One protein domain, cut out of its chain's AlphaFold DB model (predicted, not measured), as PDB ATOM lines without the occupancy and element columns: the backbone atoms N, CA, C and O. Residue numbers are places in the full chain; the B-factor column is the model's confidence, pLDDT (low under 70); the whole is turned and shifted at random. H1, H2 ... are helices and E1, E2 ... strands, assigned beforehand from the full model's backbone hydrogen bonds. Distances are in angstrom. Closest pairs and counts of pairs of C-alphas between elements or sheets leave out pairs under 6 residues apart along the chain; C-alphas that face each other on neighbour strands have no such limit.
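This is residues 92 to 280 of the 281 residues of an uncharacterized protein of Hyperthermus sp (UniProt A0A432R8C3). What is the overall shape? A strongly twisted four-stranded sheet, E2 E1 E4 E3, has H2 over one face and H1, H3 and H4 over the other; beyond these, H5 packs on H1 and H4, next to a small sheet, E5 E6. H7 makes the end far from H2, with H6 near it, loosely attached. What is it made of? The printed part has 189 residues, mixed in class, in the order H1 E1 E2 H2 E3 E4 H3 E5 H4 H5 E6 H6 H7: seven named helices, six named strands. The larger sheet is mixed, the smaller parallel. The whole is compact, with radius of gyration of the C-alphas 16.7 A and spans of 50, 37 and 27 A.

Where does the first half run? H1, residues 92 to 107, begins at C-alpha 92 (25.362, 49.459, 0.003) and is 23.0 A long. E1, 114 to 122, spans 25.1 A, E2 is 125 to 131, and H2, 138 to 155, spans 25.7 A. E3 is 159 to 162, E4 168 to 173, H3 174 to 182. And the rest? E5 is 193 to 195, H4, 198 to 215, spans 25.4 A, and H5, 222 to 238, 24.4 A. E6 is 242 to 244, H6 246 to 249, and H7, 261 to 278, spans 25.7 A, ending at C-alpha 278 (6.952, 36.661, 18.985).

How are the strands paired? E1 and E2 are an antiparallel hairpin, with N 118 and O 129 at 2.8 A, and so are E3 and E4, with N 161 and O 169 at 2.9 A. E1 and E4 are parallel, with N 117 and O 170 at 2.8 A, as are E5 and E6, with N 195 and O 243 at 2.8 A. What is on the larger sheet? In three layers, helices on both faces, H2 is opposite H1, H3 and H4; the C-alphas of Ile 149 and Ala 171, the closest of H2 and E4, are 5.9 A apart. How do the helices meet? H4, with residues 205 to 213, touches H5 at a steep tilt of 65 degrees, closest C-alphas Lys 209 and Ala 229, 4.9 A. H5 and H7 are close but not clearly touching, closest C-alphas Ala 234 and Val 267, 7.4 A. In H1, H3, H4 and H5 every O i to N i+4 pair is within hydrogen-bond range; in H2 and H7 13 of 14 are, and H6 is too short for one.

How large is it? The C-alphas farthest apart, Glu 139 and Ser 280, are 53.6 A apart. Is it continuous and sure? The printed part has no cut, and its one long link is H6 to H7. Its mean pLDDT is 76.5, with 55 residues under 70, among them 249 to 280.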
ATOM      1  N   LYS A  92      25.730  49.692  -1.402       85.50
ATOM      2  CA  LYS A  92      25.362  49.459   0.003       85.50
ATOM      3  C   LYS A  92      24.014  48.747   0.140       85.50
ATOM      4  O   LYS A  92      23.891  47.858   0.970       85.50
ATOM      5  N   GLU A  93      23.029  49.130  -0.667       88.19
ATOM      6  CA  GLU A  93      21.681  48.548  -0.666       88.19
ATOM      7  C   GLU A  93      21.689  47.137  -1.260       88.19
ATOM      8  O   GLU A  93      21.143  46.198  -0.688       88.19
ATOM      9  N   ALA A  94      22.382  46.970  -2.387       87.50
ATOM     10  CA  ALA A  94      22.574  45.669  -3.008       87.50
ATOM     11  C   ALA A  94      23.395  44.726  -2.105       87.50
ATOM     12  O   ALA A  94      23.147  43.519  -2.088       87.50
ATOM     13  N   GLY A  95      24.331  45.279  -1.324       87.06
ATOM     14  CA  GLY A  95      25.091  44.563  -0.300       87.06
ATOM     15  C   GLY A  95      24.204  43.934   0.774       87.06
ATOM     16  O   GLY A  95      24.413  42.773   1.100       87.06
ATOM     17  N   LEU A  96      23.159  44.633   1.233       87.56
ATOM     18  CA  LEU A  96      22.196  44.074   2.193       87.56
ATOM     19  C   LEU A  96      21.489  42.839   1.619       87.56
ATOM     20  O   LEU A  96      21.381  41.808   2.282       87.56
ATOM     21  N   VAL A  97      21.045  42.904   0.360       89.50
ATOM     22  CA  VAL A  97      20.419  41.739  -0.285       89.50
ATOM     23  C   VAL A  97      21.429  40.598  -0.424       89.50
ATOM     24  O   VAL A  97      21.084  39.442  -0.198       89.50
ATOM     25  N   ALA A  98      22.684  40.897  -0.762       88.94
ATOM     26  CA  ALA A  98      23.728  39.883  -0.864       88.94
ATOM     27  C   ALA A  98      24.041  39.214   0.487       88.94
ATOM     28  O   ALA A  98      24.203  37.996   0.519       88.94
ATOM     29  N   GLU A  99      24.068  39.972   1.586       88.25
ATOM     30  CA  GLU A  99      24.193  39.442   2.952       88.25
ATOM     31  C   GLU A  99      23.033  38.492   3.275       88.25
ATOM     32  O   GLU A  99      23.259  37.359   3.694       88.25
ATOM     33  N   TRP A 100      21.793  38.881   2.964       89.12
ATOM     34  CA  TRP A 100      20.645  37.986   3.134       89.12
ATOM     35  C   TRP A 100      20.786  36.680   2.344       89.12
ATOM     36  O   TRP A 100      20.454  35.604   2.837       89.12
ATOM     37  N   VAL A 101      21.276  36.761   1.104       90.69
ATOM     38  CA  VAL A 101      21.499  35.588   0.247       90.69
ATOM     39  C   VAL A 101      22.598  34.688   0.809       90.69
ATOM     40  O   VAL A 101      22.508  33.466   0.672       90.69
ATOM     41  N   GLN A 102      23.611  35.264   1.459       89.06
ATOM     42  CA  GLN A 102      24.628  34.496   2.171       89.06
ATOM     43  C   GLN A 102      24.014  33.727   3.345       89.06
ATOM     44  O   GLN A 102      24.215  32.515   3.435       89.06
ATOM     45  N   GLU A 103      23.187  34.381   4.161       88.50
ATOM     46  CA  GLU A 103      22.474  33.723   5.264       88.50
ATOM     47  C   GLU A 103      21.504  32.644   4.762       88.50
ATOM     48  O   GLU A 103      21.496  31.514   5.253       88.50
ATOM     49  N   ALA A 104      20.756  32.918   3.689       90.06
ATOM     50  CA  ALA A 104      19.915  31.916   3.032       90.06
ATOM     51  C   ALA A 104      20.734  30.695   2.563       90.06
ATOM     52  O   ALA A 104      20.287  29.550   2.679       90.06
ATOM     53  N   GLY A 105      21.955  30.925   2.077       89.44
ATOM     54  CA  GLY A 105      22.932  29.888   1.756       89.44
ATOM     55  C   GLY A 105      23.338  29.035   2.961       89.44
ATOM     56  O   GLY A 105      23.373  27.803   2.883       89.44
ATOM     57  N   SER A 106      23.568  29.673   4.104       88.12
ATOM     58  CA  SER A 106      23.844  28.989   5.369       88.12
ATOM     59  C   SER A 106      22.647  28.150   5.840       88.12
ATOM     60  O   SER A 106      22.828  26.995   6.237       88.12
ATOM     61  N   ALA A 107      21.409  28.654   5.711       87.56
ATOM     62  CA  ALA A 107      20.185  27.921   6.078       87.56
ATOM     63  C   ALA A 107      19.995  26.620   5.276       87.56
ATOM     64  O   ALA A 107      19.518  25.610   5.821       87.56
ATOM     65  N   VAL A 108      20.402  26.615   3.998       88.12
ATOM     66  CA  VAL A 108      20.382  25.409   3.149       88.12
ATOM     67  C   VAL A 108      21.538  24.442   3.449       88.12
ATOM     68  O   VAL A 108      21.579  23.349   2.888       88.12
ATOM     69  N   GLY A 109      22.444  24.793   4.368       85.19
ATOM     70  CA  GLY A 109      23.574  23.962   4.792       85.19
ATOM     71  C   GLY A 109      24.812  24.079   3.900       85.19
ATOM     72  O   GLY A 109      25.700  23.228   3.978       85.19
ATOM     73  N   PHE A 110      24.885  25.101   3.045       87.56
ATOM     74  CA  PHE A 110      26.066  25.349   2.230       87.56
ATOM     75  C   PHE A 110      27.159  26.025   3.070       87.56
ATOM     76  O   PHE A 110      26.923  27.054   3.689       87.56
ATOM     77  N   LYS A 111      28.364  25.441   3.088       83.31
ATOM     78  CA  LYS A 111      29.511  25.921   3.887       83.31
ATOM     79  C   LYS A 111      30.591  26.639   3.065       83.31
ATOM     80  O   LYS A 111      31.632  26.998   3.601       83.31
ATOM     81  N   GLY A 112      30.394  26.769   1.752       82.06
ATOM     82  CA  GLY A 112      31.358  27.412   0.859       82.06
ATOM     83  C   GLY A 112      31.151  28.924   0.751       82.06
ATOM     84  O   GLY A 112      30.284  29.506   1.394       82.06
ATOM     85  N   SER A 113      31.916  29.562  -0.136       84.19
ATOM     86  CA  SER A 113      31.699  30.975  -0.479       84.19
ATOM     87  C   SER A 113      30.530  31.139  -1.455       84.19
ATOM     88  O   SER A 113      30.320  30.297  -2.332       84.19
ATOM     89  N   ILE A 114      29.780  32.232  -1.312       86.75
ATOM     90  CA  ILE A 114      28.683  32.615  -2.207       86.75
ATOM     91  C   ILE A 114      29.056  33.945  -2.861       86.75
ATOM     92  O   ILE A 114      29.361  34.915  -2.168       86.75
ATOM     93  N   ALA A 115      29.053  33.977  -4.191       87.44
ATOM     94  CA  ALA A 115      29.219  35.187  -4.987       87.44
ATOM     95  C   ALA A 115      27.865  35.578  -5.586       87.44
ATOM     96  O   ALA A 115      27.247  34.790  -6.308       87.44
ATOM     97  N   VAL A 116      27.409  36.792  -5.286       88.69
ATOM     98  CA  VAL A 116      26.133  37.326  -5.769       88.69
ATOM     99  C   VAL A 116      26.410  38.313  -6.896       88.69
ATOM    100  O   VAL A 116      27.171  39.259  -6.734       88.69
ATOM    101  N   PHE A 117      25.790  38.106  -8.049       89.94
ATOM    102  CA  PHE A 117      25.900  38.969  -9.216       89.94
ATOM    103  C   PHE A 117      24.601  39.750  -9.385       89.94
ATOM    104  O   PHE A 117      23.565  39.197  -9.758       89.94
ATOM    105  N   TYR A 118      24.668  41.048  -9.103       90.00
ATOM    106  CA  TYR A 118      23.605  41.998  -9.400       90.00
ATOM    107  C   TYR A 118      23.682  42.386 -10.873       90.00
ATOM    108  O   TYR A 118      24.689  42.927 -11.328       90.00
ATOM    109  N   THR A 119      22.627  42.090 -11.623       89.06
ATOM    110  CA  THR A 119      22.613  42.233 -13.084       89.06
ATOM    111  C   THR A 119      21.554  43.247 -13.483       89.06
ATOM    112  O   THR A 119      20.379  43.087 -13.151       89.06
ATOM    113  N   PHE A 120      21.964  44.316 -14.159       88.00
ATOM    114  CA  PHE A 120      21.078  45.416 -14.533       88.00
ATOM    115  C   PHE A 120      21.450  45.986 -15.893       88.00
ATOM    116  O   PHE A 120      22.595  45.932 -16.326       88.00
ATOM    117  N   ARG A 121      20.473  46.546 -16.594       84.62
ATOM    118  CA  ARG A 121      20.672  47.148 -17.907       84.62
ATOM    119  C   ARG A 121      20.966  48.636 -17.759       84.62
ATOM    120  O   ARG A 121      20.223  49.353 -17.091       84.62
ATOM    121  N   ARG A 122      22.012  49.118 -18.434       80.19
ATOM    122  CA  ARG A 122      22.332  50.550 -18.541       80.19
ATOM    123  C   ARG A 122      22.564  50.897 -20.009       80.19
ATOM    124  O   ARG A 122      23.563  50.502 -20.604       80.19
ATOM    125  N   GLY A 123      21.610  51.614 -20.605       79.00
ATOM    126  CA  GLY A 123      21.595  51.884 -22.044       79.00
ATOM    127  C   GLY A 123      21.369  50.611 -22.871       79.00
ATOM    128  O   GLY A 123      20.413  49.864 -22.637       79.00
ATOM    129  N   LEU A 124      22.251  50.371 -23.844       70.38
ATOM    130  CA  LEU A 124      22.205  49.190 -24.715       70.38
ATOM    131  C   LEU A 124      22.882  47.951 -24.103       70.38
ATOM    132  O   LEU A 124      22.665  46.853 -24.602       70.38
ATOM    133  N   GLY A 125      23.662  48.114 -23.028       77.50
ATOM    134  CA  GLY A 125      24.444  47.038 -22.416       77.50
ATOM    135  C   GLY A 125      23.859  46.491 -21.113       77.50
ATOM    136  O   GLY A 125      23.131  47.182 -20.390       77.50
ATOM    137  N   LEU A 126      24.231  45.248 -20.798       82.00
ATOM    138  CA  LEU A 126      24.031  44.636 -19.488       82.00
ATOM    139  C   LEU A 126      25.267  44.898 -18.618       82.00
ATOM    140  O   LEU A 126      26.387  44.596 -19.014       82.00
ATOM    141  N   GLN A 127      25.060  45.458 -17.434       84.00
ATOM    142  CA  GLN A 127      26.086  45.672 -16.422       84.00
ATOM    143  C   GLN A 127      25.931  44.648 -15.304       84.00
ATOM    144  O   GLN A 127      24.820  44.247 -14.943       84.00
ATOM    145  N   VAL A 128      27.068  44.226 -14.755       83.56
ATOM    146  CA  VAL A 128      27.112  43.236 -13.688       83.56
ATOM    147  C   VAL A 128      27.977  43.757 -12.552       83.56
ATOM    148  O   VAL A 128      29.140  44.100 -12.742       83.56
ATOM    149  N   MET A 129      27.409  43.793 -11.354       84.88
ATOM    150  CA  MET A 129      28.125  44.096 -10.123       84.88
ATOM    151  C   MET A 129      28.264  42.814  -9.306       84.88
ATOM    152  O   MET A 129      27.268  42.172  -8.977       84.88
ATOM    153  N   GLN A 130      29.503  42.432  -8.997       85.50
ATOM    154  CA  GLN A 130      29.787  41.294  -8.128       85.50
ATOM    155  C   GLN A 130      29.804  41.748  -6.664       85.50
ATOM    156  O   GLN A 130      30.474  42.716  -6.310       85.50
ATOM    157  N   LEU A 131      29.091  41.013  -5.819       80.44
ATOM    158  CA  LEU A 131      28.983  41.216  -4.383       80.44
ATOM    159  C   LEU A 131      29.439  39.941  -3.669       80.44
ATOM    160  O   LEU A 131      28.897  38.856  -3.890       80.44
ATOM    161  N   GLY A 132      30.449  40.082  -2.809       65.19
ATOM    162  CA  GLY A 132      31.048  38.972  -2.070       65.19
ATOM    163  C   GLY A 132      32.043  38.120  -2.881       65.19
ATOM    164  O   GLY A 132      31.910  37.918  -4.090       65.19
ATOM    165  N   GLY A 133      33.052  37.597  -2.174       63.44
ATOM    166  CA  GLY A 133      34.047  36.647  -2.687       63.44
ATOM    167  C   GLY A 133      35.155  37.237  -3.579       63.44
ATOM    168  O   GLY A 133      34.995  38.268  -4.221       63.44
ATOM    169  N   VAL A 134      36.300  36.545  -3.623       56.31
ATOM    170  CA  VAL A 134      37.468  36.868  -4.474       56.31
ATOM    171  C   VAL A 134      37.115  36.683  -5.957       56.31
ATOM    172  O   VAL A 134      36.403  35.730  -6.280       56.31
ATOM    173  N   MET A 135      37.603  37.569  -6.840       55.91
ATOM    174  CA  MET A 135      37.376  37.540  -8.298       55.91
ATOM    175  C   MET A 135      37.479  36.123  -8.880       55.91
ATOM    176  O   MET A 135      38.412  35.381  -8.574       55.91
ATOM    177  N   LEU A 136      36.505  35.743  -9.711       59.47
ATOM    178  CA  LEU A 136      36.594  34.514 -10.496       59.47
ATOM    179  C   LEU A 136      37.651  34.679 -11.608       59.47
ATOM    180  O   LEU A 136      37.814  35.773 -12.150       59.47
ATOM    181  N   GLU A 137      38.341  33.592 -11.961       59.97
ATOM    182  CA  GLU A 137      39.198  33.526 -13.156       59.97
ATOM    183  C   GLU A 137      38.368  33.862 -14.409       59.97
ATOM    184  O   GLU A 137      37.243  33.387 -14.565       59.97
ATOM    185  N   ARG A 138      38.896  34.747 -15.266       60.75
ATOM    186  CA  ARG A 138      38.101  35.559 -16.207       60.75
ATOM    187  C   ARG A 138      37.272  34.776 -17.235       60.75
ATOM    188  O   ARG A 138      36.221  35.285 -17.603       60.75
ATOM    189  N   GLU A 139      37.683  33.595 -17.692       53.62
ATOM    190  CA  GLU A 139      37.046  32.938 -18.854       53.62
ATOM    191  C   GLU A 139      35.946  31.928 -18.479       53.62
ATOM    192  O   GLU A 139      34.810  32.067 -18.938       53.62
ATOM    193  N   GLU A 140      36.211  30.973 -17.577       56.81
ATOM    194  CA  GLU A 140      35.189  30.007 -17.119       56.81
ATOM    195  C   GLU A 140      34.024  30.699 -16.394       56.81
ATOM    196  O   GLU A 140      32.862  30.292 -16.488       56.81
ATOM    197  N   ALA A 141      34.330  31.797 -15.701       62.16
ATOM    198  CA  ALA A 141      33.339  32.623 -15.034       62.16
ATOM    199  C   ALA A 141      32.380  33.291 -16.016       62.16
ATOM    200  O   ALA A 141      31.193  33.387 -15.723       62.16
ATOM    201  N   GLN A 142      32.871  33.755 -17.168       65.12
ATOM    202  CA  GLN A 142      32.077  34.539 -18.111       65.12
ATOM    203  C   GLN A 142      31.050  33.682 -18.850       65.12
ATOM    204  O   GLN A 142      29.871  34.043 -18.873       65.12
ATOM    205  N   ALA A 143      31.451  32.525 -19.386       61.78
ATOM    206  CA  ALA A 143      30.525  31.637 -20.095       61.78
ATOM    207  C   ALA A 143      29.432  31.085 -19.158       61.78
ATOM    208  O   ALA A 143      28.244  31.109 -19.494       61.78
ATOM    209  N   GLY A 144      29.815  30.665 -17.945       72.50
ATOM    210  CA  GLY A 144      28.870  30.199 -16.927       72.50
ATOM    211  C   GLY A 144      27.949  31.307 -16.404       72.50
ATOM    212  O   GLY A 144      26.768  31.064 -16.151       72.50
ATOM    213  N   LEU A 145      28.455  32.540 -16.287       78.25
ATOM    214  CA  LEU A 145      27.669  33.692 -15.846       78.25
ATOM    215  C   LEU A 145      26.625  34.103 -16.887       78.25
ATOM    216  O   LEU A 145      25.483  34.346 -16.508       78.25
ATOM    217  N   ILE A 146      26.967  34.127 -18.180       82.00
ATOM    218  CA  ILE A 146      26.009  34.437 -19.256       82.00
ATOM    219  C   ILE A 146      24.844  33.441 -19.229       82.00
ATOM    220  O   ILE A 146      23.678  33.840 -19.205       82.00
ATOM    221  N   GLN A 147      25.141  32.141 -19.141       82.50
ATOM    222  CA  GLN A 147      24.105  31.111 -19.027       82.50
ATOM    223  C   GLN A 147      23.235  31.297 -17.780       82.50
ATOM    224  O   GLN A 147      22.013  31.133 -17.837       82.50
ATOM    225  N   LEU A 148      23.847  31.660 -16.652       85.94
ATOM    226  CA  LEU A 148      23.128  31.893 -15.405       85.94
ATOM    227  C   LEU A 148      22.209  33.120 -15.488       85.94
ATOM    228  O   LEU A 148      21.072  33.057 -15.022       85.94
ATOM    229  N   ILE A 149      22.667  34.195 -16.133       85.31
ATOM    230  CA  ILE A 149      21.889  35.412 -16.396       85.31
ATOM    231  C   ILE A 149      20.688  35.092 -17.287       85.31
ATOM    232  O   ILE A 149      19.557  35.419 -16.922       85.31
ATOM    233  N   HIS A 150      20.896  34.393 -18.406       82.81
ATOM    234  CA  HIS A 150      19.791  33.992 -19.282       82.81
ATOM    235  C   HIS A 150      18.805  33.072 -18.564       82.81
ATOM    236  O   HIS A 150      17.593  33.231 -18.709       82.81
ATOM    237  N   ARG A 151      19.292  32.145 -17.731       84.75
ATOM    238  CA  ARG A 151      18.423  31.290 -16.914       84.75
ATOM    239  C   ARG A 151      17.600  32.103 -15.912       84.75
ATOM    240  O   ARG A 151      16.431  31.777 -15.712       84.75
ATOM    241  N   ALA A 152      18.180  33.136 -15.304       85.25
ATOM    242  CA  ALA A 152      17.468  34.020 -14.385       85.25
ATOM    243  C   ALA A 152      16.387  34.847 -15.104       85.25
ATOM    244  O   ALA A 152      15.255  34.969 -14.624       85.25
ATOM    245  N   ALA A 153      16.695  35.353 -16.302       82.25
ATOM    246  CA  ALA A 153      15.718  36.023 -17.162       82.25
ATOM    247  C   ALA A 153      14.565  35.078 -17.540       82.25
ATOM    248  O   ALA A 153      13.385  35.412 -17.394       82.25
ATOM    249  N   TRP A 154      14.919  33.851 -17.935       78.31
ATOM    250  CA  TRP A 154      13.982  32.798 -18.317       78.31
ATOM    251  C   TRP A 154      12.989  32.468 -17.199       78.31
ATOM    252  O   TRP A 154      11.782  32.365 -17.419       78.31
ATOM    253  N   SER A 155      13.484  32.302 -15.973       77.56
ATOM    254  CA  SER A 155      12.650  31.954 -14.821       77.56
ATOM    255  C   SER A 155      11.915  33.155 -14.216       77.56
ATOM    256  O   SER A 155      11.007  32.942 -13.414       77.56
ATOM    257  N   ALA A 156      12.249  34.395 -14.610       81.44
ATOM    258  CA  ALA A 156      11.906  35.620 -13.869       81.44
ATOM    259  C   ALA A 156      12.239  35.524 -12.372       81.44
ATOM    260  O   ALA A 156      11.533  36.070 -11.525       81.44
ATOM    261  N   MET A 157      13.292  34.780 -12.049       85.62
ATOM    262  CA  MET A 157      13.709  34.474 -10.690       85.62
ATOM    263  C   MET A 157      15.237  34.459 -10.634       85.62
ATOM    264  O   MET A 157      15.887  34.277 -11.664       85.62
ATOM    265  N   PRO A 158      15.835  34.613  -9.446       90.00
ATOM    266  CA  PRO A 158      17.262  34.397  -9.258       90.00
ATOM    267  C   PRO A 158      17.663  33.016  -9.774       90.00
ATOM    268  O   PRO A 158      16.890  32.063  -9.664       90.00
ATOM    269  N   ALA A 159      18.865  32.892 -10.323       90.81
ATOM    270  CA  ALA A 159      19.417  31.600 -10.710       90.81
ATOM    271  C   ALA A 159      20.713  31.356  -9.947       90.81
ATOM    272  O   ALA A 159      21.534  32.262  -9.814       90.81
ATOM    273  N   ALA A 160      20.913  30.121  -9.487       90.12
ATOM    274  CA  ALA A 160      22.150  29.716  -8.835       90.12
ATOM    275  C   ALA A 160      22.819  28.537  -9.556       90.12
ATOM    276  O   ALA A 160      22.155  27.680 -10.156       90.12
ATOM    277  N   THR A 161      24.148  28.502  -9.486       89.00
ATOM    278  CA  THR A 161      24.987  27.387  -9.937       89.00
ATOM    279  C   THR A 161      26.192  27.218  -9.016       89.00
ATOM    280  O   THR A 161      26.577  28.148  -8.307       89.00
ATOM    281  N   ARG A 162      26.791  26.030  -9.020       86.06
ATOM    282  CA  ARG A 162      27.997  25.716  -8.253       86.06
ATOM    283  C   ARG A 162      29.185  25.602  -9.198       86.06
ATOM    284  O   ARG A 162      29.089  24.945 -10.229       86.06
ATOM    285  N   THR A 163      30.296  26.242  -8.852       81.38
ATOM    286  CA  THR A 163      31.549  26.129  -9.604       81.38
ATOM    287  C   THR A 163      32.239  24.796  -9.327       81.38
ATOM    288  O   THR A 163      32.007  24.166  -8.291       81.38
ATOM    289  N   SER A 164      33.158  24.410 -10.214       75.06
ATOM    290  CA  SER A 164      34.079  23.279 -10.022       75.06
ATOM    291  C   SER A 164      34.835  23.365  -8.687       75.06
ATOM    292  O   SER A 164      34.956  22.374  -7.974       75.06
ATOM    293  N   LYS A 165      35.242  24.577  -8.285       75.06
ATOM    294  CA  LYS A 165      35.914  24.880  -7.004       75.06
ATOM    295  C   LYS A 165      34.963  24.905  -5.789       75.06
ATOM    296  O   LYS A 165      35.354  25.315  -4.702       75.06
ATOM    297  N   GLY A 166      33.699  24.509  -5.956       78.94
ATOM    298  CA  GLY A 166      32.735  24.372  -4.865       78.94
ATOM    299  C   GLY A 166      32.119  25.676  -4.350       78.94
ATOM    300  O   GLY A 166      31.491  25.655  -3.296       78.94
ATOM    301  N   ARG A 167      32.267  26.789  -5.078       83.31
ATOM    302  CA  ARG A 167      31.646  28.090  -4.765       83.31
ATOM    303  C   ARG A 167      30.243  28.160  -5.363       83.31
ATOM    304  O   ARG A 167      30.032  27.664  -6.465       83.31
ATOM    305  N   LEU A 168      29.297  28.805  -4.683       87.31
ATOM    306  CA  LEU A 168      27.998  29.126  -5.278       87.31
ATOM    307  C   LEU A 168      28.046  30.490  -5.958       87.31
ATOM    308  O   LEU A 168      28.535  31.466  -5.395       87.31
ATOM    309  N   ILE A 169      27.514  30.542  -7.168       88.44
ATOM    310  CA  ILE A 169      27.301  31.759  -7.940       88.44
ATOM    311  C   ILE A 169      25.796  31.962  -8.048       88.44
ATOM    312  O   ILE A 169      25.083  31.052  -8.473       88.44
ATOM    313  N   VAL A 170      25.321  33.151  -7.688       90.69
ATOM    314  CA  VAL A 170      23.903  33.522  -7.739       90.69
ATOM    315  C   VAL A 170      23.753  34.759  -8.615       90.69
ATOM    316  O   VAL A 170      24.288  35.807  -8.273       90.69
ATOM    317  N   ALA A 171      23.028  34.665  -9.727       91.69
ATOM    318  CA  ALA A 171      22.660  35.823 -10.539       91.69
ATOM    319  C   ALA A 171      21.269  36.316 -10.139       91.69
ATOM    320  O   ALA A 171      20.302  35.545 -10.139       91.69
ATOM    321  N   ILE A 172      21.172  37.605  -9.817       92.31
ATOM    322  CA  ILE A 172      19.928  38.257  -9.409       92.31
ATOM    323  C   ILE A 172      19.608  39.382 -10.407       92.31
ATOM    324  O   ILE A 172      20.383  40.343 -10.511       92.31
ATOM    325  N   PRO A 173      18.487  39.278 -11.148       92.50
ATOM    326  CA  PRO A 173      18.007  40.342 -12.024       92.50
ATOM    327  C   PRO A 173      17.646  41.612 -11.261       92.50
ATOM    328  O   PRO A 173      17.189  41.547 -10.118       92.50
ATOM    329  N   ALA A 174      17.782  42.763 -11.917       91.12
ATOM    330  CA  ALA A 174      17.629  44.059 -11.275       91.12
ATOM    331  C   ALA A 174      16.283  44.254 -10.572       91.12
ATOM    332  O   ALA A 174      16.254  44.657  -9.411       91.12
ATOM    333  N   MET A 175      15.186  43.906 -11.250       90.38
ATOM    334  CA  MET A 175      13.845  43.979 -10.670       90.38
ATOM    335  C   MET A 175      13.680  43.083  -9.442       90.38
ATOM    336  O   MET A 175      12.989  43.451  -8.498       90.38
ATOM    337  N   VAL A 176      14.299  41.900  -9.453       91.19
ATOM    338  CA  VAL A 176      14.222  40.970  -8.323       91.19
ATOM    339  C   VAL A 176      15.043  41.494  -7.154       91.19
ATOM    340  O   VAL A 176      14.581  41.439  -6.021       91.19
ATOM    341  N   MET A 177      16.226  42.046  -7.424       91.50
ATOM    342  CA  MET A 177      17.055  42.672  -6.398       91.50
ATOM    343  C   MET A 177      16.331  43.855  -5.746       91.50
ATOM    344  O   MET A 177      16.319  43.966  -4.526       91.50
ATOM    345  N   GLU A 178      15.685  44.706  -6.547       90.75
ATOM    346  CA  GLU A 178      14.877  45.832  -6.067       90.75
ATOM    347  C   GLU A 178      13.677  45.351  -5.235       90.75
ATOM    348  O   GLU A 178      13.412  45.889  -4.159       90.75
ATOM    349  N   ALA A 179      12.984  44.302  -5.690       89.31
ATOM    350  CA  ALA A 179      11.866  43.703  -4.967       89.31
ATOM    351  C   ALA A 179      12.294  43.039  -3.650       89.31
ATOM    352  O   ALA A 179      11.559  43.116  -2.673       89.31
ATOM    353  N   LEU A 180      13.470  42.405  -3.605       89.38
ATOM    354  CA  LEU A 180      14.037  41.864  -2.370       89.38
ATOM    355  C   LEU A 180      14.451  42.993  -1.426       89.38
ATOM    356  O   LEU A 180      14.129  42.928  -0.250       89.38
ATOM    357  N   HIS A 181      15.094  44.047  -1.934       89.62
ATOM    358  CA  HIS A 181      15.502  45.198  -1.128       89.62
ATOM    359  C   HIS A 181      14.305  45.941  -0.514       89.62
ATOM    360  O   HIS A 181      14.353  46.336   0.648       89.62
ATOM    361  N   SER A 182      13.205  46.106  -1.258       86.88
ATOM    362  CA  SER A 182      12.022  46.839  -0.776       86.88
ATOM    363  C   SER A 182      11.326  46.173   0.415       86.88
ATOM    364  O   SER A 182      10.624  46.847   1.170       86.88
ATOM    365  N   VAL A 183      11.550  44.871   0.604       85.94
ATOM    366  CA  VAL A 183      11.017  44.097   1.729       85.94
ATOM    367  C   VAL A 183      12.021  43.927   2.861       85.94
ATOM    368  O   VAL A 183      11.705  43.285   3.866       85.94
ATOM    369  N   MET A 184      13.226  44.487   2.731       85.31
ATOM    370  CA  MET A 184      14.230  44.369   3.774       85.31
ATOM    371  C   MET A 184      13.919  45.244   4.986       85.31
ATOM    372  O   MET A 184      13.422  46.367   4.872       85.31
ATOM    373  N   GLY A 185      14.231  44.732   6.178       69.94
ATOM    374  CA  GLY A 185      14.177  45.520   7.408       69.94
ATOM    375  C   GLY A 185      15.180  46.679   7.359       69.94
ATOM    376  O   GLY A 185      16.327  46.496   6.970       69.94
ATOM    377  N   ARG A 186      14.774  47.885   7.783       58.88
ATOM    378  CA  ARG A 186      15.613  49.108   7.760       58.88
ATOM    379  C   ARG A 186      16.821  49.093   8.727       58.88
ATOM    380  O   ARG A 186      17.494  50.111   8.850       58.88
ATOM    381  N   GLY A 187      17.097  47.988   9.424       54.50
ATOM    382  CA  GLY A 187      18.144  47.888  10.449       54.50
ATOM    383  C   GLY A 187      19.142  46.763  10.173       54.50
ATOM    384  O   GLY A 187      18.750  45.653   9.840       54.50
ATOM    385  N   ARG A 188      20.439  47.048  10.361       51.91
ATOM    386  CA  ARG A 188      21.559  46.098  10.190       51.91
ATOM    387  C   ARG A 188      21.696  45.059  11.316       51.91
ATOM    388  O   ARG A 188      22.593  44.230  11.254       51.91
ATOM    389  N   SER A 189      20.863  45.116  12.358       49.78
ATOM    390  CA  SER A 189      21.041  44.342  13.598       49.78
ATOM    391  C   SER A 189      19.952  43.297  13.881       49.78
ATOM    392  O   SER A 189      19.898  42.783  14.993       49.78
ATOM    393  N   GLY A 190      19.083  42.963  12.918       55.28
ATOM    394  CA  GLY A 190      18.121  41.863  13.088       55.28
ATOM    395  C   GLY A 190      16.987  41.817  12.055       55.28
ATOM    396  O   GLY A 190      16.532  42.852  11.580       55.28
ATOM    397  N   VAL A 191      16.553  40.586  11.744       54.78
ATOM    398  CA  VAL A 191      15.498  40.129  10.810       54.78
ATOM    399  C   VAL A 191      15.363  40.881   9.485       54.78
ATOM    400  O   VAL A 191      14.644  41.871   9.348       54.78
ATOM    401  N   TYR A 192      16.032  40.303   8.485       65.94
ATOM    402  CA  TYR A 192      16.373  40.877   7.189       65.94
ATOM    403  C   TYR A 192      15.223  41.000   6.177       65.94
ATOM    404  O   TYR A 192      15.307  41.898   5.352       65.94
ATOM    405  N   LEU A 193      14.168  40.172   6.197       76.19
ATOM    406  CA  LEU A 193      13.133  40.184   5.143       76.19
ATOM    407  C   LEU A 193      11.704  40.104   5.716       76.19
ATOM    408  O   LEU A 193      11.349  39.119   6.364       76.19
ATOM    409  N   ARG A 194      10.874  41.132   5.473       81.81
ATOM    410  CA  ARG A 194       9.463  41.203   5.903       81.81
ATOM    411  C   ARG A 194       8.524  40.745   4.789       81.81
ATOM    412  O   ARG A 194       8.337  41.419   3.776       81.81
ATOM    413  N   VAL A 195       7.900  39.593   4.988       80.94
ATOM    414  CA  VAL A 195       6.957  39.003   4.041       80.94
ATOM    415  C   VAL A 195       5.551  39.510   4.342       80.94
ATOM    416  O   VAL A 195       4.855  38.964   5.191       80.94
ATOM    417  N   SER A 196       5.151  40.538   3.595       78.31
ATOM    418  CA  SER A 196       3.835  41.186   3.689       78.31
ATOM    419  C   SER A 196       2.842  40.810   2.591       78.31
ATOM    420  O   SER A 196       1.673  41.182   2.645       78.31
ATOM    421  N   ASN A 197       3.267  40.045   1.581       81.94
ATOM    422  CA  ASN A 197       2.359  39.460   0.595       81.94
ATOM    423  C   ASN A 197       2.874  38.111   0.065       81.94
ATOM    424  O   ASN A 197       4.018  37.702   0.281       81.94
ATOM    425  N   THR A 198       2.006  37.413  -0.668       79.31
ATOM    426  CA  THR A 198       2.308  36.105  -1.266       79.31
ATOM    427  C   THR A 198       3.413  36.171  -2.323       79.31
ATOM    428  O   THR A 198       4.136  35.194  -2.516       79.31
ATOM    429  N   SER A 199       3.585  37.311  -2.994       83.44
ATOM    430  CA  SER A 199       4.651  37.525  -3.976       83.44
ATOM    431  C   SER A 199       6.030  37.579  -3.314       83.44
ATOM    432  O   SER A 199       6.962  36.961  -3.821       83.44
ATOM    433  N   HIS A 200       6.155  38.232  -2.156       85.19
ATOM    434  CA  HIS A 200       7.396  38.300  -1.379       85.19
ATOM    435  C   HIS A 200       7.813  36.910  -0.898       85.19
ATOM    436  O   HIS A 200       8.972  36.524  -1.049       85.19
ATOM    437  N   LEU A 201       6.849  36.112  -0.420       83.25
ATOM    438  CA  LEU A 201       7.109  34.726  -0.033       83.25
ATOM    439  C   LEU A 201       7.575  33.886  -1.227       83.25
ATOM    440  O   LEU A 201       8.539  33.134  -1.114       83.25
ATOM    441  N   LYS A 202       6.924  34.033  -2.390       84.75
ATOM    442  CA  LYS A 202       7.308  33.327  -3.623       84.75
ATOM    443  C   LYS A 202       8.712  33.697  -4.092       84.75
ATOM    444  O   LYS A 202       9.427  32.811  -4.554       84.75
ATOM    445  N   LEU A 203       9.105  34.965  -3.971       87.38
ATOM    446  CA  LEU A 203      10.459  35.422  -4.296       87.38
ATOM    447  C   LEU A 203      11.491  34.797  -3.352       87.38
ATOM    448  O   LEU A 203      12.458  34.197  -3.824       87.38
ATOM    449  N   ALA A 204      11.254  34.872  -2.039       88.62
ATOM    450  CA  ALA A 204      12.150  34.294  -1.041       88.62
ATOM    451  C   ALA A 204      12.281  32.771  -1.213       88.62
ATOM    452  O   ALA A 204      13.386  32.245  -1.327       88.62
ATOM    453  N   TYR A 205      11.150  32.070  -1.335       88.00
ATOM    454  CA  TYR A 205      11.112  30.633  -1.603       88.00
ATOM    455  C   TYR A 205      11.809  30.268  -2.915       88.00
ATOM    456  O   TYR A 205      12.571  29.304  -2.962       88.00
ATOM    457  N   GLY A 206      11.567  31.031  -3.983       88.12
ATOM    458  CA  GLY A 206      12.180  30.818  -5.292       88.12
ATOM    459  C   GLY A 206      13.705  30.887  -5.232       88.12
ATOM    460  O   GLY A 206      14.370  29.994  -5.758       88.12
ATOM    461  N   LEU A 207      14.248  31.888  -4.530       91.06
ATOM    462  CA  LEU A 207      15.689  32.027  -4.322       91.06
ATOM    463  C   LEU A 207      16.251  30.863  -3.498       91.06
ATOM    464  O   LEU A 207      17.202  30.215  -3.931       91.06
ATOM    465  N   VAL A 208      15.639  30.543  -2.354       91.31
ATOM    466  CA  VAL A 208      16.086  29.436  -1.486       91.31
ATOM    467  C   VAL A 208      16.060  28.105  -2.238       91.31
ATOM    468  O   VAL A 208      16.995  27.311  -2.151       91.31
ATOM    469  N   LYS A 209      15.026  27.866  -3.045       90.00
ATOM    470  CA  LYS A 209      14.909  26.669  -3.880       90.00
ATOM    471  C   LYS A 209      16.036  26.559  -4.906       90.00
ATOM    472  O   LYS A 209      16.545  25.461  -5.141       90.00
ATOM    473  N   GLU A 210      16.423  27.672  -5.516       90.44
ATOM    474  CA  GLU A 210      17.551  27.718  -6.447       90.44
ATOM    475  C   GLU A 210      18.887  27.492  -5.729       90.44
ATOM    476  O   GLU A 210      19.714  26.729  -6.232       90.44
ATOM    477  N   LEU A 211      19.058  28.026  -4.514       90.75
ATOM    478  CA  LEU A 211      20.223  27.735  -3.673       90.75
ATOM    479  C   LEU A 211      20.321  26.250  -3.313       90.75
ATOM    480  O   LEU A 211      21.385  25.666  -3.486       90.75
ATOM    481  N   VAL A 212      19.226  25.610  -2.885       89.94
ATOM    482  CA  VAL A 212      19.198  24.159  -2.606       89.94
ATOM    483  C   VAL A 212      19.600  23.364  -3.844       89.94
ATOM    484  O   VAL A 212      20.431  22.459  -3.767       89.94
ATOM    485  N   LYS A 213      19.016  23.706  -4.999       89.44
ATOM    486  CA  LYS A 213      19.296  23.018  -6.260       89.44
ATOM    487  C   LYS A 213      20.765  23.149  -6.663       89.44
ATOM    488  O   LYS A 213      21.328  22.184  -7.166       89.44
ATOM    489  N   ALA A 214      21.362  24.322  -6.465       87.06
ATOM    490  CA  ALA A 214      22.759  24.568  -6.797       87.06
ATOM    491  C   ALA A 214      23.729  23.965  -5.769       87.06
ATOM    492  O   ALA A 214      24.801  23.493  -6.136       87.06
ATOM    493  N   ALA A 215      23.371  23.961  -4.483       85.75
ATOM    494  CA  ALA A 215      24.208  23.413  -3.419       85.75
ATOM    495  C   ALA A 215      24.339  21.885  -3.512       85.75
ATOM    496  O   ALA A 215      25.393  21.332  -3.177       85.75
ATOM    497  N   ALA A 216      23.287  21.211  -3.983       82.88
ATOM    498  CA  ALA A 216      23.252  19.767  -4.137       82.88
ATOM    499  C   ALA A 216      24.296  19.264  -5.150       82.88
ATOM    500  O   ALA A 216      24.312  19.669  -6.307       82.88
ATOM    501  N   THR A 217      25.154  18.338  -4.715       67.00
ATOM    502  CA  THR A 217      26.148  17.651  -5.562       67.00
ATOM    503  C   THR A 217      25.526  16.633  -6.516       67.00
ATOM    504  O   THR A 217      26.125  16.313  -7.536       67.00
ATOM    505  N   GLN A 218      24.343  16.114  -6.188       67.62
ATOM    506  CA  GLN A 218      23.605  15.145  -6.999       67.62
ATOM    507  C   GLN A 218      22.296  15.755  -7.497       67.62
ATOM    508  O   GLN A 218      21.725  16.642  -6.858       67.62
ATOM    509  N   SER A 219      21.791  15.258  -8.628       71.38
ATOM    510  CA  SER A 219      20.492  15.663  -9.162       71.38
ATOM    511  C   SER A 219      19.368  15.205  -8.229       71.38
ATOM    512  O   SER A 219      18.850  14.093  -8.342       71.38
ATOM    513  N   LEU A 220      18.991  16.063  -7.284       73.94
ATOM    514  CA  LEU A 220      17.893  15.798  -6.365       73.94
ATOM    515  C   LEU A 220      16.552  15.854  -7.104       73.94
ATOM    516  O   LEU A 220      16.317  16.713  -7.962       73.94
ATOM    517  N   ASN A 221      15.638  14.961  -6.727       77.06
ATOM    518  CA  ASN A 221      14.260  15.004  -7.205       77.06
ATOM    519  C   ASN A 221      13.629  16.369  -6.858       77.06
ATOM    520  O   ASN A 221      13.855  16.921  -5.779       77.06
ATOM    521  N   ARG A 222      12.796  16.904  -7.757       73.69
ATOM    522  CA  ARG A 222      12.100  18.190  -7.597       73.69
ATOM    523  C   ARG A 222      11.327  18.285  -6.280       73.69
ATOM    524  O   ARG A 222      11.308  19.359  -5.684       73.69
ATOM    525  N   PHE A 223      10.725  17.184  -5.828       73.62
ATOM    526  CA  PHE A 223      10.007  17.129  -4.550       73.62
ATOM    527  C   PHE A 223      10.948  17.264  -3.353       73.62
ATOM    528  O   PHE A 223      10.653  17.987  -2.407       73.62
ATOM    529  N   TYR A 224      12.116  16.633  -3.426       75.44
ATOM    530  CA  TYR A 224      13.109  16.700  -2.364       75.44
ATOM    531  C   TYR A 224      13.768  18.085  -2.285       75.44
ATOM    532  O   TYR A 224      13.954  18.621  -1.196       75.44
ATOM    533  N   VAL A 225      14.022  18.718  -3.436       82.12
ATOM    534  CA  VAL A 225      14.462  20.123  -3.500       82.12
ATOM    535  C   VAL A 225      13.425  21.049  -2.864       82.12
ATOM    536  O   VAL A 225      13.788  21.932  -2.093       82.12
ATOM    537  N   ALA A 226      12.138  20.849  -3.169       77.50
ATOM    538  CA  ALA A 226      11.064  21.642  -2.578       77.50
ATOM    539  C   ALA A 226      11.016  21.481  -1.052       77.50
ATOM    540  O   ALA A 226      10.984  22.488  -0.354       77.50
ATOM    541  N   TYR A 227      11.107  20.245  -0.554       79.06
ATOM    542  CA  TYR A 227      11.139  19.941   0.877       79.06
ATOM    543  C   TYR A 227      12.323  20.600   1.600       79.06
ATOM    544  O   TYR A 227      12.149  21.246   2.633       79.06
ATOM    545  N   LEU A 228      13.537  20.480   1.052       83.88
ATOM    546  CA  LEU A 228      14.719  21.122   1.630       83.88
ATOM    547  C   LEU A 228      14.609  22.649   1.611       83.88
ATOM    548  O   LEU A 228      15.037  23.295   2.564       83.88
ATOM    549  N   ALA A 229      14.009  23.222   0.563       86.19
ATOM    550  CA  ALA A 229      13.773  24.657   0.480       86.19
ATOM    551  C   ALA A 229      12.771  25.134   1.540       86.19
ATOM    552  O   ALA A 229      13.019  26.145   2.192       86.19
ATOM    553  N   THR A 230      11.689  24.385   1.776       82.19
ATOM    554  CA  THR A 230      10.749  24.681   2.868       82.19
ATOM    555  C   THR A 230      11.439  24.594   4.224       82.19
ATOM    556  O   THR A 230      11.317  25.501   5.042       82.19
ATOM    557  N   LYS A 231      12.227  23.536   4.455       82.12
ATOM    558  CA  LYS A 231      12.975  23.372   5.706       82.12
ATOM    559  C   LYS A 231      13.974  24.507   5.929       82.12
ATOM    560  O   LYS A 231      14.138  24.962   7.056       82.12
ATOM    561  N   ALA A 232      14.637  24.964   4.869       86.44
ATOM    562  CA  ALA A 232      15.520  26.118   4.934       86.44
ATOM    563  C   ALA A 232      14.738  27.394   5.268       86.44
ATOM    564  O   ALA A 232      15.136  28.089   6.190       86.44
ATOM    565  N   LEU A 233      13.592  27.656   4.629       85.12
ATOM    566  CA  LEU A 233      12.742  28.793   5.000       85.12
ATOM    567  C   LEU A 233      12.295  28.747   6.463       85.12
ATOM    568  O   LEU A 233      12.372  29.765   7.139       85.12
ATOM    569  N   ALA A 234      11.880  27.583   6.968       79.75
ATOM    570  CA  ALA A 234      11.504  27.432   8.373       79.75
ATOM    571  C   ALA A 234      12.678  27.764   9.308       79.75
ATOM    572  O   ALA A 234      12.499  28.472  10.291       79.75
ATOM    573  N   ARG A 235      13.904  27.341   8.966       82.19
ATOM    574  CA  ARG A 235      15.118  27.745   9.699       82.19
ATOM    575  C   ARG A 235      15.352  29.249   9.645       82.19
ATOM    576  O   ARG A 235      15.701  29.830  10.660       82.19
ATOM    577  N   MET A 236      15.133  29.875   8.492       85.12
ATOM    578  CA  MET A 236      15.260  31.327   8.354       85.12
ATOM    579  C   MET A 236      14.219  32.075   9.194       85.12
ATOM    580  O   MET A 236      14.521  33.153   9.692       85.12
ATOM    581  N   VAL A 237      13.014  31.531   9.372       81.44
ATOM    582  CA  VAL A 237      12.013  32.093  10.297       81.44
ATOM    583  C   VAL A 237      12.490  31.943  11.743       81.44
ATOM    584  O   VAL A 237      12.629  32.946  12.438       81.44
ATOM    585  N   LEU A 238      12.867  30.723  12.135       75.12
ATOM    586  CA  LEU A 238      13.402  30.379  13.459       75.12
ATOM    587  C   LEU A 238      14.598  31.241  13.881       75.12
ATOM    588  O   LEU A 238      14.716  31.652  15.030       75.12
ATOM    589  N   GLN A 239      15.513  31.502  12.950       80.44
ATOM    590  CA  GLN A 239      16.724  32.289  13.186       80.44
ATOM    591  C   GLN A 239      16.460  33.798  13.169       80.44
ATOM    592  O   GLN A 239      17.392  34.586  13.325       80.44
ATOM    593  N   GLY A 240      15.211  34.219  12.944       75.94
ATOM    594  CA  GLY A 240      14.874  35.622  12.793       75.94
ATOM    595  C   GLY A 240      15.582  36.231  11.586       75.94
ATOM    596  O   GLY A 240      16.137  37.315  11.672       75.94
ATOM    597  N   TRP A 241      15.612  35.553  10.442       82.25
ATOM    598  CA  TRP A 241      16.065  36.118   9.161       82.25
ATOM    599  C   TRP A 241      14.892  36.486   8.250       82.25
ATOM    600  O   TRP A 241      15.034  37.333   7.364       82.25
ATOM    601  N   LEU A 242      13.724  35.888   8.492       82.31
ATOM    602  CA  LEU A 242      12.492  36.125   7.753       82.31
ATOM    603  C   LEU A 242      11.321  36.302   8.729       82.31
ATOM    604  O   LEU A 242      11.068  35.432   9.555       82.31
ATOM    605  N   ARG A 243      10.600  37.424   8.627       82.31
ATOM    606  CA  ARG A 243       9.384  37.689   9.415       82.31
ATOM    607  C   ARG A 243       8.172  37.608   8.500       82.31
ATOM    608  O   ARG A 243       8.142  38.290   7.477       82.31
ATOM    609  N   ILE A 244       7.199  36.781   8.861       78.19
ATOM    610  CA  ILE A 244       5.962  36.597   8.096       78.19
ATOM    611  C   ILE A 244       4.831  37.300   8.836       78.19
ATOM    612  O   ILE A 244       4.652  37.065  10.027       78.19
ATOM    613  N   ASP A 245       4.083  38.150   8.133       77.44
ATOM    614  CA  ASP A 245       2.889  38.776   8.703       77.44
ATOM    615  C   ASP A 245       1.830  37.712   9.041       77.44
ATOM    616  O   ASP A 245       1.618  36.760   8.282       77.44
ATOM    617  N   GLU A 246       1.120  37.892  10.157       69.44
ATOM    618  CA  GLU A 246       0.156  36.921  10.708       69.44
ATOM    619  C   GLU A 246      -0.917  36.490   9.696       69.44
ATOM    620  O   GLU A 246      -1.257  35.310   9.587       69.44
ATOM    621  N   VAL A 247      -1.395  37.429   8.873       72.19
ATOM    622  CA  VAL A 247      -2.404  37.180   7.826       72.19
ATOM    623  C   VAL A 247      -1.902  36.186   6.771       72.19
ATOM    624  O   VAL A 247      -2.684  35.421   6.199       72.19
ATOM    625  N   ILE A 248      -0.596  36.185   6.498       70.69
ATOM    626  CA  ILE A 248       0.037  35.265   5.549       70.69
ATOM    627  C   ILE A 248       0.405  33.970   6.239       70.69
ATOM    628  O   ILE A 248       0.209  32.916   5.637       70.69
ATOM    629  N   ALA A 249       0.881  34.038   7.484       68.00
ATOM    630  CA  ALA A 249       1.159  32.860   8.295       68.00
ATOM    631  C   ALA A 249      -0.071  31.940   8.366       68.00
ATOM    632  O   ALA A 249       0.038  30.748   8.088       68.00
ATOM    633  N   ALA A 250      -1.264  32.516   8.553       64.06
ATOM    634  CA  ALA A 250      -2.538  31.792   8.539       64.06
ATOM    635  C   ALA A 250      -2.890  31.124   7.188       64.06
ATOM    636  O   ALA A 250      -3.771  30.271   7.128       64.06
ATOM    637  N   ARG A 251      -2.232  31.509   6.084       64.50
ATOM    638  CA  ARG A 251      -2.468  30.991   4.720       64.50
ATOM    639  C   ARG A 251      -1.264  30.257   4.125       64.50
ATOM    640  O   ARG A 251      -1.308  29.892   2.945       64.50
ATOM    641  N   ILE A 252      -0.206  30.030   4.907       61.88
ATOM    642  CA  ILE A 252       1.041  29.388   4.460       61.88
ATOM    643  C   ILE A 252       0.786  28.023   3.810       61.88
ATOM    644  O   ILE A 252       1.407  27.711   2.790       61.88
ATOM    645  N   ASP A 253      -0.197  27.273   4.313       49.56
ATOM    646  CA  ASP A 253      -0.601  25.957   3.798       49.56
ATOM    647  C   ASP A 253      -1.026  25.971   2.318       49.56
ATOM    648  O   ASP A 253      -0.930  24.953   1.634       49.56
ATOM    649  N   SER A 254      -1.472  27.122   1.803       53.34
ATOM    650  CA  SER A 254      -1.858  27.302   0.393       53.34
ATOM    651  C   SER A 254      -0.703  27.744  -0.519       53.34
ATOM    652  O   SER A 254      -0.847  27.770  -1.743       53.34
ATOM    653  N   LEU A 255       0.437  28.127   0.068       53.12
ATOM    654  CA  LEU A 255       1.541  28.809  -0.618       53.12
ATOM    655  C   LEU A 255       2.791  27.938  -0.758       53.12
ATOM    656  O   LEU A 255       3.584  28.157  -1.678       53.12
ATOM    657  N   ILE A 256       2.951  26.943   0.115       54.22
ATOM    658  CA  ILE A 256       3.972  25.902  -0.004       54.22
ATOM    659  C   ILE A 256       3.414  24.815  -0.950       54.22
ATOM    660  O   ILE A 256       2.261  24.413  -0.790       54.22
ATOM    661  N   PRO A 257       4.158  24.359  -1.984       50.19
ATOM    662  CA  PRO A 257       3.686  23.299  -2.887       50.19
ATOM    663  C   PRO A 257       3.232  22.064  -2.093       50.19
ATOM    664  O   PRO A 257       3.748  21.857  -1.005       50.19
ATOM    665  N   PRO A 258       2.304  21.232  -2.607       49.00
ATOM    666  CA  PRO A 258       1.620  20.200  -1.827       49.00
ATOM    667  C   PRO A 258       2.617  19.229  -1.191       49.00
ATOM    668  O   PRO A 258       3.116  18.303  -1.828       49.00
ATOM    669  N   GLU A 259       2.923  19.465   0.079       52.47
ATOM    670  CA  GLU A 259       3.789  18.604   0.869       52.47
ATOM    671  C   GLU A 259       3.003  17.389   1.367       52.47
ATOM    672  O   GLU A 259       1.773  17.458   1.503       52.47
ATOM    673  N   PRO A 260       3.673  16.277   1.693       55.19
ATOM    674  CA  PRO A 260       3.058  15.215   2.472       55.19
ATOM    675  C   PRO A 260       2.501  15.764   3.794       55.19
ATOM    676  O   PRO A 260       3.125  16.621   4.424       55.19
ATOM    677  N   PHE A 261       1.336  15.276   4.227       55.00
ATOM    678  CA  PHE A 261       0.590  15.868   5.349       55.00
ATOM    679  C   PHE A 261       1.406  15.944   6.660       55.00
ATOM    680  O   PHE A 261       1.220  16.865   7.455       55.00
ATOM    681  N   TRP A 262       2.356  15.025   6.861       54.41
ATOM    682  CA  TRP A 262       3.207  14.972   8.052       54.41
ATOM    683  C   TRP A 262       4.233  16.113   8.139       54.41
ATOM    684  O   TRP A 262       4.629  16.487   9.242       54.41
ATOM    685  N   VAL A 263       4.663  16.686   7.006       54.28
ATOM    686  CA  VAL A 263       5.560  17.858   6.994       54.28
ATOM    687  C   VAL A 263       4.761  19.120   7.308       54.28
ATOM    688  O   VAL A 263       5.173  19.892   8.170       54.28
ATOM    689  N   ARG A 264       3.567  19.255   6.708       56.66
ATOM    690  CA  ARG A 264       2.646  20.372   6.980       56.66
ATOM    691  C   ARG A 264       2.292  20.471   8.455       56.66
ATOM    692  O   ARG A 264       2.374  21.547   9.022       56.66
ATOM    693  N   SER A 265       1.961  19.342   9.082       55.12
ATOM    694  CA  SER A 265       1.587  19.303  10.499       55.12
ATOM    695  C   SER A 265       2.705  19.824  11.415       55.12
ATOM    696  O   SER A 265       2.447  20.663  12.272       55.12
ATOM    697  N   ARG A 266       3.964  19.419  11.176       57.25
ATOM    698  CA  ARG A 266       5.118  19.897  11.961       57.25
ATOM    699  C   ARG A 266       5.460  21.360  11.707       57.25
ATOM    700  O   ARG A 266       5.742  22.081  12.655       57.25
ATOM    701  N   VAL A 267       5.451  21.791  10.444       53.53
ATOM    702  CA  VAL A 267       5.719  23.193  10.091       53.53
ATOM    703  C   VAL A 267       4.635  24.093  10.683       53.53
ATOM    704  O   VAL A 267       4.960  25.112  11.278       53.53
ATOM    705  N   ARG A 268       3.365  23.682  10.614       60.06
ATOM    706  CA  ARG A 268       2.238  24.394  11.218       60.06
ATOM    707  C   ARG A 268       2.362  24.506  12.734       60.06
ATOM    708  O   ARG A 268       2.309  25.617  13.246       60.06
ATOM    709  N   SER A 269       2.569  23.391  13.441       61.28
ATOM    710  CA  SER A 269       2.692  23.414  14.906       61.28
ATOM    711  C   SER A 269       3.849  24.301  15.369       61.28
ATOM    712  O   SER A 269       3.764  24.948  16.405       61.28
ATOM    713  N   GLN A 270       4.923  24.337  14.582       57.69
ATOM    714  CA  GLN A 270       6.120  25.116  14.872       57.69
ATOM    715  C   GLN A 270       5.905  26.615  14.591       57.69
ATOM    716  O   GLN A 270       6.217  27.448  15.437       57.69
ATOM    717  N   LEU A 271       5.259  26.960  13.470       54.69
ATOM    718  CA  LEU A 271       4.882  28.342  13.145       54.69
ATOM    719  C   LEU A 271       3.849  28.928  14.122       54.69
ATOM    720  O   LEU A 271       3.953  30.100  14.475       54.69
ATOM    721  N   GLU A 272       2.869  28.138  14.574       63.88
ATOM    722  CA  GLU A 272       1.874  28.570  15.569       63.88
ATOM    723  C   GLU A 272       2.530  28.848  16.936       63.88
ATOM    724  O   GLU A 272       2.249  29.874  17.555       63.88
ATOM    725  N   GLN A 273       3.454  27.991  17.386       62.47
ATOM    726  CA  GLN A 273       4.202  28.203  18.634       62.47
ATOM    727  C   GLN A 273       5.103  29.444  18.574       62.47
ATOM    728  O   GLN A 273       5.202  30.188  19.547       62.47
ATOM    729  N   GLU A 274       5.732  29.707  17.431       54.09
ATOM    730  CA  GLU A 274       6.632  30.850  17.257       54.09
ATOM    731  C   GLU A 274       5.896  32.182  17.090       54.09
ATOM    732  O   GLU A 274       6.366  33.201  17.600       54.09
ATOM    733  N   ALA A 275       4.719  32.188  16.456       56.75
ATOM    734  CA  ALA A 275       3.852  33.366  16.420       56.75
ATOM    735  C   ALA A 275       3.473  33.811  17.844       56.75
ATOM    736  O   ALA A 275       3.588  34.991  18.172       56.75
ATOM    737  N   LEU A 276       3.134  32.851  18.712       62.75
ATOM    738  CA  LEU A 276       2.826  33.100  20.123       62.75
ATOM    739  C   LEU A 276       4.040  33.620  20.914       62.75
ATOM    740  O   LEU A 276       3.897  34.524  21.737       62.75
ATOM    741  N   LEU A 277       5.242  33.106  20.634       54.34
ATOM    742  CA  LEU A 277       6.482  33.575  21.266       54.34
ATOM    743  C   LEU A 277       6.891  34.978  20.798       54.34
ATOM    744  O   LEU A 277       7.414  35.753  21.588       54.34
ATOM    745  N   SER A 278       6.615  35.340  19.543       43.38
ATOM    746  CA  SER A 278       6.952  36.661  18.985       43.38
ATOM    747  C   SER A 278       6.064  37.814  19.477       43.38
ATOM    748  O   SER A 278       6.398  38.980  19.264       43.38
ATOM    749  N   LEU A 279       4.933  37.483  20.111       43.44
ATOM    750  CA  LEU A 279       3.985  38.419  20.723       43.44
ATOM    751  C   LEU A 279       4.231  38.620  22.227       43.44
ATOM    752  O   LEU A 279       3.616  39.499  22.829       43.44
ATOM    753  N   SER A 280       5.118  37.823  22.828       40.38
ATOM    754  CA  SER A 280       5.502  37.965  24.231       40.38
ATOM    755  C   SER A 280       6.740  38.877  24.320       40.38
ATOM    756  O   SER A 280       7.720  38.586  23.633       40.38
TER     757      SER A 280